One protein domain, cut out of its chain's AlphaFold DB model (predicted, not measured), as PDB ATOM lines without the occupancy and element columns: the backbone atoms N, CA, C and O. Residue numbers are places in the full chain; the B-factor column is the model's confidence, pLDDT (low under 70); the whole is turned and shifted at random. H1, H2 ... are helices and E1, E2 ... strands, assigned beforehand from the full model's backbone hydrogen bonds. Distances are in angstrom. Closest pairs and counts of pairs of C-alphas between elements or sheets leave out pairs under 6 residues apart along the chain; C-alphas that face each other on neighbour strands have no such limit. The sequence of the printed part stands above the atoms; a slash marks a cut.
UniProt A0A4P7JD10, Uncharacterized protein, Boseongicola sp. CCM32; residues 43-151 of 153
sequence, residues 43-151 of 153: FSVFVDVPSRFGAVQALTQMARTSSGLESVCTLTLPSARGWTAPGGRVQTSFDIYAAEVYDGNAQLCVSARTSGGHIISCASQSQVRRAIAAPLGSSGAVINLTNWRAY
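AT A GLANCE: This is residues 43 to 151 of the 153 residues of an uncharacterized protein of Boseongicola sp. CCM32 (UniProt A0A4P7JD10). Two strongly twisted sheets lie face to face as a sandwich, E3, E2, E5 and E6 in one layer and E4, E1 and E7 in the other, their strands crossed at 43 degrees. The short helix H1 packs on the three-stranded sheet at one end of the sandwich, and the long loop of residues 77 to 92 reaches out at the other end. The printed part has 109 residues, with seven named strands and one named helix in the order E1 E2 E3 E4 E5 E6 H1 E7, and its class is mostly strand. The sheet E3 E2 E5 E6 is antiparallel and the sheet E4 E1 E7 is mixed. The whole is compact, with a radius of gyration of the C-alphas of 13.7 A and spans of 38 by 33 by 21 A.

HOW THE PARTS SIT: E1, residues 43 to 48, is the inner strand of its sheet. It is antiparallel to E4, residues 93 to 100, with N 47 and O 94 2.8 A apart, within hydrogen-bond range. E1 is parallel to E7, residues 142 to 145, with N 46 and O 143 2.9 A apart. E2, residues 56 to 64, and E3, residues 69 to 76, form a hairpin, with N 61 and O 73 at 2.8 A; E3 bends by 64 degrees at residue 72. E2 is also antiparallel to E5, residues 108 to 114, with N 60 and O 111 at 2.8 A. E5 and E6, residues 117 to 122, form a second hairpin, with N 112 and O 119 at 2.8 A. Between the two sheets, the closest C-alphas of E6 and E7 are those of Ser 121 and Leu 145, 5.9 A apart. H1, residues 125 to 133, is on the sheet E4 E1 E7 at a height over the sheet of 9.2 A. On the local plane it runs only just slantwise to E1, at 31 degrees. Each O i to N i+4 pair inside H1 is within hydrogen-bond range.

IN THESE COORDINATES: E1 begins at C-alpha 43, (191.227, 170.450, 115.821). E2 is the longest strand, 22.3 A from first to last C-alpha; E5 measures 19.5 A, E4 18.8 A, E3 18.6 A, E6 17.1 A and E1 16.4 A. H1 is 12.3 A long and begins at C-alpha 125, (189.751, 156.999, 114.732). E7, 9.7 A long, ends at C-alpha 145, (193.587, 161.965, 125.989).

THE WHOLE: The two C-alphas farthest apart, those of Ser 66 and Gly 87, are 44.0 A apart. The printed part has no cut, and the link E3 to E4, 16 residues, is long. Residues 149 to 150 pair antiparallel with residues 119 to 120 of E6. The mean pLDDT of the printed part is 70.5, and 50 residues are under 70, among them residues 72 to 107.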
ATOM      1  N   PHE A  43     192.105 170.534 114.655       60.66
ATOM      2  CA  PHE A  43     191.227 170.450 115.821       60.66
ATOM      3  C   PHE A  43     192.034 170.599 117.118       60.66
ATOM      4  O   PHE A  43     193.258 170.451 117.136       60.66
ATOM      5  N   SER A  44     191.343 170.894 118.222       65.44
ATOM      6  CA  SER A  44     191.981 171.056 119.531       65.44
ATOM      7  C   SER A  44     192.094 169.715 120.255       65.44
ATOM      8  O   SER A  44     191.163 168.908 120.289       65.44
ATOM      9  N   VAL A  45     193.241 169.465 120.876       66.94
ATOM     10  CA  VAL A  45     193.465 168.274 121.704       66.94
ATOM     11  C   VAL A  45     193.842 168.718 123.093       66.94
ATOM     12  O   VAL A  45     194.837 169.412 123.272       66.94
ATOM     13  N   PHE A  46     193.078 168.255 124.072       69.56
ATOM     14  CA  PHE A  46     193.400 168.436 125.472       69.56
ATOM     15  C   PHE A  46     194.118 167.189 125.990       69.56
ATOM     16  O   PHE A  46     193.644 166.048 125.896       69.56
ATOM     17  N   VAL A  47     195.305 167.418 126.527       70.06
ATOM     18  CA  VAL A  47     196.226 166.395 126.996       70.06
ATOM     19  C   VAL A  47     196.358 166.555 128.497       70.06
ATOM     20  O   VAL A  47     196.985 167.504 128.945       70.06
ATOM     21  N   ASP A  48     195.815 165.624 129.277       76.25
ATOM     22  CA  ASP A  48     195.988 165.620 130.731       76.25
ATOM     23  C   ASP A  48     196.852 164.434 131.152       76.25
ATOM     24  O   ASP A  48     196.389 163.291 131.179       76.25
ATOM     25  N   VAL A  49     198.133 164.692 131.420       73.88
ATOM     26  CA  VAL A  49     199.110 163.681 131.837       73.88
ATOM     27  C   VAL A  49     198.999 163.454 133.346       73.88
ATOM     28  O   VAL A  49     199.316 164.353 134.118       73.88
ATOM     29  N   PRO A  50     198.658 162.243 133.822       77.44
ATOM     30  CA  PRO A  50     198.558 161.981 135.248       77.44
ATOM     31  C   PRO A  50     199.863 162.298 135.988       77.44
ATOM     32  O   PRO A  50     200.924 161.775 135.641       77.44
ATOM     33  N   SER A  51     199.772 163.072 137.074       79.31
ATOM     34  CA  SER A  51     200.923 163.515 137.882       79.31
ATOM     35  C   SER A  51     201.810 162.377 138.404       79.31
ATOM     36  O   SER A  51     202.995 162.586 138.654       79.31
ATOM     37  N   ARG A  52     201.275 161.151 138.509       82.00
ATOM     38  CA  ARG A  52     202.027 159.932 138.867       82.00
ATOM     39  C   ARG A  52     203.196 159.613 137.925       82.00
ATOM     40  O   ARG A  52     204.076 158.857 138.314       82.00
ATOM     41  N   PHE A  53     203.198 160.148 136.703       82.56
ATOM     42  CA  PHE A  53     204.306 159.991 135.755       82.56
ATOM     43  C   PHE A  53     205.394 161.065 135.925       82.56
ATOM     44  O   PHE A  53     206.455 160.982 135.315       82.56
ATOM     45  N   GLY A  54     205.177 162.042 136.805       80.56
ATOM     46  CA  GLY A  54     206.105 163.137 137.052       80.56
ATOM     47  C   GLY A  54     205.903 164.315 136.104       80.56
ATOM     48  O   GLY A  54     204.902 164.419 135.397       80.56
ATOM     49  N   ALA A  55     206.857 165.241 136.130       79.38
ATOM     50  CA  ALA A  55     206.737 166.501 135.413       79.38
ATOM     51  C   ALA A  55     206.919 166.300 133.902       79.38
ATOM     52  O   ALA A  55     207.874 165.643 133.479       79.38
ATOM     53  N   VAL A  56     206.026 166.876 133.092       76.31
ATOM     54  CA  VAL A  56     206.079 166.794 131.624       76.31
ATOM     55  C   VAL A  56     207.145 167.745 131.091       76.31
ATOM     56  O   VAL A  56     207.098 168.941 131.353       76.31
ATOM     57  N   GLN A  57     208.096 167.209 130.333       75.69
ATOM     58  CA  GLN A  57     209.241 167.930 129.766       75.69
ATOM     59  C   GLN A  57     209.058 168.207 128.268       75.69
ATOM     60  O   GLN A  57     209.511 169.229 127.758       75.69
ATOM     61  N   ALA A  58     208.392 167.301 127.554       75.38
ATOM     62  CA  ALA A  58     208.035 167.480 126.151       75.38
ATOM     63  C   ALA A  58     206.791 166.658 125.807       75.38
ATOM     64  O   ALA A  58     206.571 165.589 126.384       75.38
ATOM     65  N   LEU A  59     206.020 167.141 124.839       79.06
ATOM     66  CA  LEU A  59     204.889 166.449 124.235       79.06
ATOM     67  C   LEU A  59     205.157 166.270 122.746       79.06
ATOM     68  O   LEU A  59     205.519 167.224 122.068       79.06
ATOM     69  N   THR A  60     204.940 165.068 122.227       78.62
ATOM     70  CA  THR A  60     205.089 164.765 120.803       78.62
ATOM     71  C   THR A  60     203.805 164.153 120.271       78.62
ATOM     72  O   THR A  60     203.403 163.077 120.711       78.62
ATOM     73  N   GLN A  61     203.180 164.812 119.305       78.62
ATOM     74  CA  GLN A  61     202.113 164.237 118.501       78.62
ATOM     75  C   GLN A  61     202.699 163.228 117.516       78.62
ATOM     76  O   GLN A  61     203.674 163.512 116.818       78.62
ATOM     77  N   MET A  62     202.062 162.069 117.434       76.50
ATOM     78  CA  MET A  62     202.415 160.981 116.538       76.50
ATOM     79  C   MET A  62     201.237 160.672 115.611       76.50
ATOM     80  O   MET A  62     200.093 160.571 116.068       76.50
ATOM     81  N   ALA A  63     201.530 160.443 114.334       70.44
ATOM     82  CA  ALA A  63     200.613 159.837 113.381       70.44
ATOM     83  C   ALA A  63     200.869 158.330 113.327       70.44
ATOM     84  O   ALA A  63     202.016 157.881 113.316       70.44
ATOM     85  N   ARG A  64     199.804 157.526 113.287       68.88
ATOM     86  CA  ARG A  64     199.924 156.093 112.994       68.88
ATOM     87  C   ARG A  64     199.854 155.874 111.484       68.88
ATOM     88  O   ARG A  64     198.788 156.048 110.898       68.88
ATOM     89  N   THR A  65     200.965 155.453 110.892       66.19
ATOM     90  CA  THR A  65     201.098 155.075 109.478       66.19
ATOM     91  C   THR A  65     201.154 153.548 109.333       66.19
ATOM     92  O   THR A  65     201.095 152.807 110.320       66.19
ATOM     93  N   SER A  66     201.267 153.045 108.099       64.62
ATOM     94  CA  SER A  66     201.471 151.613 107.830       64.62
ATOM     95  C   SER A  66     202.823 151.087 108.330       64.62
ATOM     96  O   SER A  66     202.946 149.890 108.581       64.62
ATOM     97  N   SER A  67     203.819 151.963 108.502       64.38
ATOM     98  CA  SER A  67     205.167 151.629 108.978       64.38
ATOM     99  C   SER A  67     205.348 151.790 110.490       64.38
ATOM    100  O   SER A  67     206.343 151.308 111.029       64.38
ATOM    101  N   GLY A  68     204.403 152.418 111.199       70.81
ATOM    102  CA  GLY A  68     204.453 152.544 112.654       70.81
ATOM    103  C   GLY A  68     203.905 153.868 113.177       70.81
ATOM    104  O   GLY A  68     202.935 154.408 112.653       70.81
ATOM    105  N   LEU A  69     204.492 154.356 114.271       73.00
ATOM    106  CA  LEU A  69     204.223 155.695 114.793       73.00
ATOM    107  C   LEU A  69     205.288 156.655 114.264       73.00
ATOM    108  O   LEU A  69     206.472 156.464 114.525       73.00
ATOM    109  N   GLU A  70     204.856 157.703 113.577       70.69
ATOM    110  CA  GLU A  70     205.719 158.754 113.045       70.69
ATOM    111  C   GLU A  70     205.494 160.057 113.811       70.69
ATOM    112  O   GLU A  70     204.353 160.430 114.085       70.69
ATOM    113  N   SER A  71     206.576 160.738 114.196       71.88
ATOM    114  CA  SER A  71     206.497 162.015 114.909       71.88
ATOM    115  C   SER A  71     206.057 163.123 113.957       71.88
ATOM    116  O   SER A  71     206.756 163.414 112.994       71.88
ATOM    117  N   VAL A  72     204.947 163.785 114.280       66.44
ATOM    118  CA  VAL A  72     204.390 164.901 113.495       66.44
ATOM    119  C   VAL A  72     204.831 166.240 114.068       66.44
ATOM    120  O   VAL A  72     205.341 167.101 113.358       66.44
ATOM    121  N   CYS A  73     204.663 166.414 115.379       66.38
ATOM    122  CA  CYS A  73     204.921 167.678 116.058       66.38
ATOM    123  C   CYS A  73     205.496 167.408 117.441       66.38
ATOM    124  O   CYS A  73     205.029 166.504 118.125       66.38
ATOM    125  N   THR A  74     206.488 168.192 117.868       64.81
ATOM    126  CA  THR A  74     207.011 168.135 119.237       64.81
ATOM    127  C   THR A  74     206.965 169.509 119.882       64.81
ATOM    128  O   THR A  74     207.735 170.401 119.533       64.81
ATOM    129  N   LEU A  75     206.117 169.642 120.896       63.25
ATOM    130  CA  LEU A  75     206.129 170.754 121.826       63.25
ATOM    131  C   LEU A  75     207.166 170.468 122.919       63.25
ATOM    132  O   LEU A  75     206.955 169.637 123.804       63.25
ATOM    133  N   THR A  76     208.300 171.163 122.859       63.06
ATOM    134  CA  THR A  76     209.296 171.121 123.938       63.06
ATOM    135  C   THR A  76     208.945 172.175 124.976       63.06
ATOM    136  O   THR A  76     208.775 173.345 124.635       63.06
ATOM    137  N   LEU A  77     208.836 171.772 126.240       62.94
ATOM    138  CA  LEU A  77     208.544 172.702 127.323       62.94
ATOM    139  C   LEU A  77     209.865 173.269 127.873       62.94
ATOM    140  O   LEU A  77     210.848 172.537 127.988       62.94
ATOM    141  N   PRO A  78     209.916 174.562 128.240       50.56
ATOM    142  CA  PRO A  78     211.158 175.284 128.547       50.56
ATOM    143  C   PRO A  78     211.894 174.837 129.828       50.56
ATOM    144  O   PRO A  78     212.857 175.477 130.239       50.56
ATOM    145  N   SER A  79     211.472 173.759 130.491       54.84
ATOM    146  CA  SER A  79     211.975 173.369 131.808       54.84
ATOM    147  C   SER A  79     212.088 171.851 131.954       54.84
ATOM    148  O   SER A  79     211.110 171.117 131.820       54.84
ATOM    149  N   ALA A  80     213.279 171.380 132.344       51.25
ATOM    150  CA  ALA A  80     213.518 169.986 132.733       51.25
ATOM    151  C   ALA A  80     212.748 169.571 134.007       51.25
ATOM    152  O   ALA A  80     212.583 168.379 134.270       51.25
ATOM    153  N   ARG A  81     212.254 170.546 134.787       52.91
ATOM    154  CA  ARG A  81     211.368 170.347 135.951       52.91
ATOM    155  C   ARG A  81     209.879 170.367 135.571       52.91
ATOM    156  O   ARG A  81     209.029 170.341 136.452       52.91
ATOM    157  N   GLY A  82     209.586 170.421 134.274       53.44
ATOM    158  CA  GLY A  82     208.265 170.612 133.690       53.44
ATOM    159  C   GLY A  82     207.790 172.059 133.681       53.44
ATOM    160  O   GLY A  82     208.398 172.944 134.292       53.44
ATOM    161  N   TRP A  83     206.727 172.322 132.922       52.84
ATOM    162  CA  TRP A  83     206.161 173.664 132.826       52.84
ATOM    163  C   TRP A  83     205.514 174.064 134.150       52.84
ATOM    164  O   TRP A  83     204.780 173.286 134.760       52.84
ATOM    165  N   THR A  84     205.810 175.279 134.599       54.91
ATOM    166  CA  THR A  84     205.270 175.831 135.838       54.91
ATOM    167  C   THR A  84     204.391 177.024 135.489       54.91
ATOM    168  O   THR A  84     204.878 177.977 134.885       54.91
ATOM    169  N   ALA A  85     203.115 176.966 135.867       54.47
ATOM    170  CA  ALA A  85     202.177 178.069 135.699       54.47
ATOM    171  C   ALA A  85     202.645 179.306 136.472       54.47
ATOM    172  O   ALA A  85     203.315 179.154 137.505       54.47
ATOM    173  N   PRO A  86     202.227 180.519 136.062       46.47
ATOM    174  CA  PRO A  86     202.246 181.671 136.956       46.47
ATOM    175  C   PRO A  86     201.648 181.266 138.317       46.47
ATOM    176  O   PRO A  86     200.517 180.792 138.392       46.47
ATOM    177  N   GLY A  87     202.446 181.344 139.389       56.81
ATOM    178  CA  GLY A  87     202.071 180.838 140.721       56.81
ATOM    179  C   GLY A  87     202.726 179.517 141.157       56.81
ATOM    180  O   GLY A  87     202.366 178.983 142.203       56.81
ATOM    181  N   GLY A  88     203.698 178.984 140.410       56.62
ATOM    182  CA  GLY A  88     204.572 177.912 140.908       56.62
ATOM    183  C   GLY A  88     204.000 176.491 140.806       56.62
ATOM    184  O   GLY A  88     204.607 175.551 141.318       56.62
ATOM    185  N   ARG A  89     202.844 176.305 140.157       55.06
ATOM    186  CA  ARG A  89     202.205 174.988 139.990       55.06
ATOM    187  C   ARG A  89     202.743 174.281 138.751       55.06
ATOM    188  O   ARG A  89     202.702 174.849 137.665       55.06
ATOM    189  N   VAL A  90     203.201 173.041 138.899       60.78
ATOM    190  CA  VAL A  90     203.575 172.190 137.758       60.78
ATOM    191  C   VAL A  90     202.309 171.859 136.969       60.78
ATOM    192  O   VAL A  90     201.384 171.284 137.545       60.78
ATOM    193  N   GLN A  91     202.239 172.219 135.683       59.50
ATOM    194  CA  GLN A  91     201.114 171.796 134.847       59.50
ATOM    195  C   GLN A  91     201.280 170.358 134.381       59.50
ATOM    196  O   GLN A  91     202.351 169.913 133.965       59.50
ATOM    197  N   THR A  92     200.153 169.665 134.421       58.28
ATOM    198  CA  THR A  92     199.942 168.329 133.873       58.28
ATOM    199  C   THR A  92     199.038 168.341 132.649       58.28
ATOM    200  O   THR A  92     198.999 167.355 131.918       58.28
ATOM    201  N   SER A  93     198.338 169.451 132.420       58.31
ATOM    202  CA  SER A  93     197.320 169.586 131.390       58.31
ATOM    203  C   SER A  93     197.771 170.581 130.327       58.31
ATOM    204  O   SER A  93     198.240 171.666 130.660       58.31
ATOM    205  N   PHE A  94     197.642 170.205 129.059       63.53
ATOM    206  CA  PHE A  94     198.153 170.953 127.919       63.53
ATOM    207  C   PHE A  94     197.142 170.924 126.779       63.53
ATOM    208  O   PHE A  94     196.659 169.858 126.402       63.53
ATOM    209  N   ASP A  95     196.882 172.082 126.186       57.69
ATOM    210  CA  ASP A  95     196.137 172.173 124.937       57.69
ATOM    211  C   ASP A  95     197.094 172.175 123.743       57.69
ATOM    212  O   ASP A  95     197.963 173.043 123.613       57.69
ATOM    213  N   ILE A  96     196.888 171.244 122.820       59.56
ATOM    214  CA  ILE A  96     197.484 171.265 121.488       59.56
ATOM    215  C   ILE A  96     196.419 171.841 120.555       59.56
ATOM    216  O   ILE A  96     195.497 171.144 120.137       59.56
ATOM    217  N   TYR A  97     196.519 173.142 120.277       48.94
ATOM    218  CA  TYR A  97     195.498 173.879 119.522       48.94
ATOM    219  C   TYR A  97     195.463 173.559 118.023       48.94
ATOM    220  O   TYR A  97     194.457 173.855 117.393       48.94
ATOM    221  N   ALA A  98     196.502 172.913 117.493       53.94
ATOM    222  CA  ALA A  98     196.594 172.510 116.095       53.94
ATOM    223  C   ALA A  98     197.064 171.056 115.990       53.94
ATOM    224  O   ALA A  98     198.179 170.775 115.550       53.94
ATOM    225  N   ALA A  99     196.248 170.128 116.494       55.44
ATOM    226  CA  ALA A  99     196.510 168.719 116.262       55.44
ATOM    227  C   ALA A  99     196.079 168.334 114.846       55.44
ATOM    228  O   ALA A  99     195.037 168.771 114.359       55.44
ATOM    229  N   GLU A 100     196.879 167.480 114.216       59.94
ATOM    230  CA  GLU A 100     196.738 167.116 112.807       59.94
ATOM    231  C   GLU A 100     196.674 165.604 112.623       59.94
ATOM    232  O   GLU A 100     197.335 164.819 113.315       59.94
ATOM    233  N   VAL A 101     195.886 165.189 111.637       61.41
ATOM    234  CA  VAL A 101     195.760 163.792 111.234       61.41
ATOM    235  C   VAL A 101     195.752 163.737 109.711       61.41
ATOM    236  O   VAL A 101     194.865 164.304 109.079       61.41
ATOM    237  N   TYR A 102     196.712 163.017 109.128       58.09
ATOM    238  CA  TYR A 102     196.754 162.768 107.687       58.09
ATOM    239  C   TYR A 102     195.516 161.965 107.230       58.09
ATOM    240  O   TYR A 102     195.114 160.990 107.882       58.09
ATOM    241  N   ASP A 103     194.899 162.399 106.125       55.03
ATOM    242  CA  ASP A 103     193.750 161.775 105.444       55.03
ATOM    243  C   ASP A 103     192.486 161.537 106.301       55.03
ATOM    244  O   ASP A 103     191.655 160.685 105.971       55.03
ATOM    245  N   GLY A 104     192.337 162.213 107.451       48.62
ATOM    246  CA  GLY A 104     191.188 162.050 108.365       48.62
ATOM    247  C   GLY A 104     190.985 160.621 108.912       48.62
ATOM    248  O   GLY A 104     189.997 160.333 109.597       48.62
ATOM    249  N   ASN A 105     191.914 159.710 108.605       52.25
ATOM    250  CA  ASN A 105     191.830 158.279 108.876       52.25
ATOM    251  C   ASN A 105     192.914 157.785 109.832       52.25
ATOM    252  O   ASN A 105     192.777 156.682 110.367       52.25
ATOM    253  N   ALA A 106     193.962 158.571 110.073       60.25
ATOM    254  CA  ALA A 106     194.992 158.197 111.025       60.25
ATOM    255  C   ALA A 106     194.489 158.285 112.482       60.25
ATOM    256  O   ALA A 106     193.602 159.059 112.848       60.25
ATOM    257  N   GLN A 107     195.047 157.426 113.335       67.31
ATOM    258  CA  GLN A 107     194.894 157.565 114.781       67.31
ATOM    259  C   GLN A 107     195.796 158.705 115.245       67.31
ATOM    260  O   GLN A 107     196.968 158.751 114.869       67.31
ATOM    261  N   LEU A 108     195.261 159.585 116.087       78.94
ATOM    262  CA  LEU A 108     196.047 160.592 116.783       78.94
ATOM    263  C   LEU A 108     196.625 159.967 118.052       78.94
ATOM    264  O   LEU A 108     195.871 159.500 118.908       78.94
ATOM    265  N   CYS A 109     197.941 160.012 118.213       81.75
ATOM    266  CA  CYS A 109     198.581 159.716 119.488       81.75
ATOM    267  C   CYS A 109     199.389 160.920 119.969       81.75
ATOM    268  O   CYS A 109     199.966 161.643 119.168       81.75
ATOM    269  N   VAL A 110     199.472 161.111 121.281       83.44
ATOM    270  CA  VAL A 110     200.388 162.063 121.909       83.44
ATOM    271  C   VAL A 110     201.239 161.299 122.905       83.44
ATOM    272  O   VAL A 110     200.726 160.585 123.769       83.44
ATOM    273  N   SER A 111     202.551 161.428 122.764       86.06
ATOM    274  CA  SER A 111     203.517 160.937 123.730       86.06
ATOM    275  C   SER A 111     204.039 162.066 124.601       86.06
ATOM    276  O   SER A 111     204.136 163.204 124.153       86.06
ATOM    277  N   ALA A 112     204.366 161.753 125.849       84.00
ATOM    278  CA  ALA A 112     204.930 162.697 126.798       84.00
ATOM    279  C   ALA A 112     206.252 162.153 127.335       84.00
ATOM    280  O   ALA A 112     206.306 161.037 127.863       84.00
ATOM    281  N   ARG A 113     207.316 162.952 127.222       83.31
ATOM    282  CA  ARG A 113     208.545 162.741 127.991       83.31
ATOM    283  C   ARG A 113     208.349 163.369 129.354       83.31
ATOM    284  O   ARG A 113     208.053 164.559 129.456       83.31
ATOM    285  N   THR A 114     208.496 162.561 130.388       82.88
ATOM    286  CA  THR A 114     208.290 162.958 131.778       82.88
ATOM    287  C   THR A 114     209.531 162.636 132.597       82.88
ATOM    288  O   THR A 114     210.354 161.815 132.185       82.88
ATOM    289  N   SER A 115     209.653 163.215 133.790       81.06
ATOM    290  CA  SER A 115     210.728 162.844 134.719       81.06
ATOM    291  C   SER A 115     210.683 161.370 135.157       81.06
ATOM    292  O   SER A 115     211.693 160.857 135.626       81.06
ATOM    293  N   GLY A 116     209.532 160.693 135.031       81.38
ATOM    294  CA  GLY A 116     209.351 159.276 135.360       81.38
ATOM    295  C   GLY A 116     209.452 158.314 134.170       81.38
ATOM    296  O   GLY A 116     209.324 157.107 134.366       81.38
ATOM    297  N   GLY A 117     209.664 158.811 132.945       84.31
ATOM    298  CA  GLY A 117     209.784 157.987 131.738       84.31
ATOM    299  C   GLY A 117     209.026 158.536 130.527       84.31
ATOM    300  O   GLY A 117     208.592 159.690 130.500       84.31
ATOM    301  N   HIS A 118     208.868 157.700 129.499       84.62
ATOM    302  CA  HIS A 118     208.169 158.049 128.258       84.62
ATOM    303  C   HIS A 118     206.833 157.306 128.185       84.62
ATOM    304  O   HIS A 118     206.779 156.077 128.276       84.62
ATOM    305  N   ILE A 119     205.747 158.059 128.037       88.00
ATOM    306  CA  ILE A 119     204.378 157.537 127.988       88.00
ATOM    307  C   ILE A 119     203.664 157.988 126.718       88.00
ATOM    308  O   ILE A 119     204.084 158.942 126.067       88.00
ATOM    309  N   ILE A 120     202.570 157.316 126.371       88.31
ATOM    310  CA  ILE A 120     201.730 157.637 125.217       88.31
ATOM    311  C   ILE A 120     200.252 157.446 125.534       88.31
ATOM    312  O   ILE A 120     199.871 156.512 126.244       88.31
ATOM    313  N   SER A 121     199.423 158.306 124.956       88.69
ATOM    314  CA  SER A 121     197.980 158.127 124.864       88.69
ATOM    315  C   SER A 121     197.528 158.313 123.420       88.69
ATOM    316  O   SER A 121     198.129 159.077 122.670       88.69
ATOM    317  N   CYS A 122     196.494 157.583 123.010       85.25
ATOM    318  CA  CYS A 122     195.970 157.630 121.650       85.25
ATOM    319  C   CYS A 122     194.455 157.795 121.664       85.25
ATOM    320  O   CYS A 122     193.764 157.140 122.447       85.25
ATOM    321  N   ALA A 123     193.954 158.616 120.750       83.94
ATOM    322  CA  ALA A 123     192.546 158.698 120.416       83.94
ATOM    323  C   ALA A 123     192.180 157.625 119.386       83.94
ATOM    324  O   ALA A 123     192.966 157.288 118.493       83.94
ATOM    325  N   SER A 124     190.962 157.100 119.480       78.06
ATOM    326  CA  SER A 124     190.419 156.250 118.427       78.06
ATOM    327  C   SER A 124     190.158 157.065 117.156       78.06
ATOM    328  O   SER A 124     189.872 158.262 117.200       78.06
ATOM    329  N   GLN A 125     190.145 156.390 116.007       78.31
ATOM    330  CA  GLN A 125     189.751 156.999 114.732       78.31
ATOM    331  C   GLN A 125     188.339 157.616 114.799       78.31
ATOM    332  O   GLN A 125     188.076 158.649 114.193       78.31
ATOM    333  N   SER A 126     187.424 157.023 115.577       80.31
ATOM    334  CA  SER A 126     186.080 157.572 115.784       80.31
ATOM    335  C   SER A 126     186.075 158.869 116.597       80.31
ATOM    336  O   SER A 126     185.267 159.751 116.312       80.31
ATOM    337  N   GLN A 127     186.965 159.026 117.582       82.44
ATOM    338  CA  GLN A 127     187.131 160.292 118.304       82.44
ATOM    339  C   GLN A 127     187.672 161.382 117.376       82.44
ATOM    340  O   GLN A 127     187.117 162.474 117.358       82.44
ATOM    341  N   VAL A 128     188.671 161.046 116.556       79.44
ATOM    342  CA  VAL A 128     189.249 161.957 115.557       79.44
ATOM    343  C   VAL A 128     188.200 162.421 114.547       79.44
ATOM    344  O   VAL A 128     188.005 163.618 114.373       79.44
ATOM    345  N   ARG A 129     187.449 161.494 113.938       79.06
ATOM    346  CA  ARG A 129     186.401 161.848 112.966       79.06
ATOM    347  C   ARG A 129     185.319 162.747 113.562       79.06
ATOM    348  O   ARG A 129     184.849 163.654 112.885       79.06
ATOM    349  N   ARG A 130     184.924 162.507 114.819       80.56
ATOM    350  CA  ARG A 130     183.962 163.379 115.512       80.56
ATOM    351  C   ARG A 130     184.522 164.777 115.744       80.56
ATOM    352  O   ARG A 130     183.780 165.728 115.541       80.56
ATOM    353  N   ALA A 131     185.793 164.887 116.125       78.50
ATOM    354  CA  ALA A 131     186.439 166.178 116.336       78.50
ATOM    355  C   ALA A 131     186.562 166.982 115.036       78.50
ATOM    356  O   ALA A 131     186.220 168.157 115.027       78.50
ATOM    357  N   ILE A 132     186.942 166.332 113.932       77.12
ATOM    358  CA  ILE A 132     187.022 166.962 112.601       77.12
ATOM    359  C   ILE A 132     185.643 167.437 112.119       77.12
ATOM    360  O   ILE A 132     185.526 168.492 111.506       77.12
ATOM    361  N   ALA A 133     184.586 166.664 112.380       79.50
ATOM    362  CA  ALA A 133     183.230 167.009 111.956       79.50
ATOM    363  C   ALA A 133     182.550 168.068 112.845       79.50
ATOM    364  O   ALA A 133     181.461 168.538 112.511       79.50
ATOM    365  N   ALA A 134     183.138 168.409 113.993       76.31
ATOM    366  CA  ALA A 134     182.561 169.361 114.926       76.31
ATOM    367  C   ALA A 134     182.920 170.808 114.534       76.31
ATOM    368  O   ALA A 134     184.023 171.060 114.052       76.31
ATOM    369  N   PRO A 135     182.030 171.790 114.772       70.69
ATOM    370  CA  PRO A 135     182.372 173.196 114.592       70.69
ATOM    371  C   PRO A 135     183.598 173.577 115.428       70.69
ATOM    372  O   PRO A 135     183.684 173.208 116.606       70.69
ATOM    373  N   LEU A 136     184.516 174.344 114.839       66.19
ATOM    374  CA  LEU A 136     185.679 174.877 115.549       66.19
ATOM    375  C   LEU A 136     185.232 175.661 116.792       66.19
ATOM    376  O   LEU A 136     184.262 176.417 116.751       66.19
ATOM    377  N   GLY A 137     185.922 175.443 117.913       58.03
ATOM    378  CA  GLY A 137     185.583 176.050 119.205       58.03
ATOM    379  C   GLY A 137     184.423 175.383 119.959       58.03
ATOM    380  O   GLY A 137     184.129 175.782 121.083       58.03
ATOM    381  N   SER A 138     183.774 174.356 119.396       66.19
ATOM    382  CA  SER A 138     182.798 173.549 120.140       66.19
ATOM    383  C   SER A 138     183.484 172.489 121.008       66.19
ATOM    384  O   SER A 138     184.562 171.996 120.680       66.19
ATOM    385  N   SER A 139     182.823 172.051 122.083       65.75
ATOM    386  CA  SER A 139     183.306 170.935 122.914       65.75
ATOM    387  C   SER A 139     183.455 169.622 122.136       65.75
ATOM    388  O   SER A 139     184.236 168.759 122.525       65.75
ATOM    389  N   GLY A 140     182.736 169.475 121.016       65.12
ATOM    390  CA  GLY A 140     182.859 168.335 120.111       65.12
ATOM    391  C   GLY A 140     184.175 168.306 119.334       65.12
ATOM    392  O   GLY A 140     184.589 167.223 118.930       65.12
ATOM    393  N   ALA A 141     184.840 169.457 119.168       66.19
ATOM    394  CA  ALA A 141     186.131 169.595 118.492       66.19
ATOM    395  C   ALA A 141     187.329 169.322 119.420       66.19
ATOM    396  O   ALA A 141     188.474 169.438 118.984       66.19
ATOM    397  N   VAL A 142     187.075 168.968 120.689       72.50
ATOM    398  CA  VAL A 142     188.106 168.677 121.690       72.50
ATOM    399  C   VAL A 142     188.250 167.173 121.884       72.50
ATOM    400  O   VAL A 142     187.301 166.472 122.249       72.50
ATOM    401  N   ILE A 143     189.466 166.664 121.698       76.31
ATOM    402  CA  ILE A 143     189.811 165.288 122.068       76.31
ATOM    403  C   ILE A 143     190.527 165.288 123.414       76.31
ATOM    404  O   ILE A 143     191.608 165.850 123.534       76.31
ATOM    405  N   ASN A 144     189.959 164.584 124.395       79.00
ATOM    406  CA  ASN A 144     190.593 164.346 125.692       79.00
ATOM    407  C   ASN A 144     191.392 163.039 125.670       79.00
ATOM    408  O   ASN A 144     190.821 161.954 125.500       79.00
ATOM    409  N   LEU A 145     192.704 163.127 125.884       81.88
ATOM    410  CA  LEU A 145     193.587 161.965 125.989       81.88
ATOM    411  C   LEU A 145     193.808 161.576 127.456       81.88
ATOM    412  O   LEU A 145     194.539 162.241 128.182       81.88
ATOM    413  N   THR A 146     193.178 160.481 127.889       79.50
ATOM    414  CA  THR A 146     193.184 160.041 129.301       79.50
ATOM    415  C   THR A 146     193.782 158.649 129.518       79.50
ATOM    416  O   THR A 146     194.172 158.295 130.632       79.50
ATOM    417  N   ASN A 147     193.901 157.844 128.459       86.25
ATOM    418  CA  ASN A 147     194.396 156.470 128.536       86.25
ATOM    419  C   ASN A 147     195.909 156.430 128.297       86.25
ATOM    420  O   ASN A 147     196.355 156.221 127.167       86.25
ATOM    421  N   TRP A 148     196.689 156.668 129.349       86.38
ATOM    422  CA  TRP A 148     198.154 156.710 129.297       86.38
ATOM    423  C   TRP A 148     198.788 155.349 129.583       86.38
ATOM    424  O   TRP A 148     198.449 154.691 130.569       86.38
ATOM    425  N   ARG A 149     199.755 154.961 128.752       90.12
ATOM    426  CA  ARG A 149     200.558 153.734 128.890       90.12
ATOM    427  C   ARG A 149     202.032 154.006 128.593       90.12
ATOM    428  O   ARG A 149     202.359 155.063 128.062       90.12
ATOM    429  N   ALA A 150     202.903 153.048 128.903       87.81
ATOM    430  CA  ALA A 150     204.311 153.116 128.517       87.81
ATOM    431  C   ALA A 150     204.460 153.264 126.992       87.81
ATOM    432  O   ALA A 150     203.704 152.656 126.223       87.81
ATOM    433  N   TYR A 151     205.413 154.092 126.566       82.44
ATOM    434  CA  TYR A 151     205.741 154.253 125.155       82.44
ATOM    435  C   TYR A 151     206.406 152.966 124.627       82.44
ATOM    436  O   TYR A 151     207.333 152.473 125.274       82.44
TER     437      TYR A 151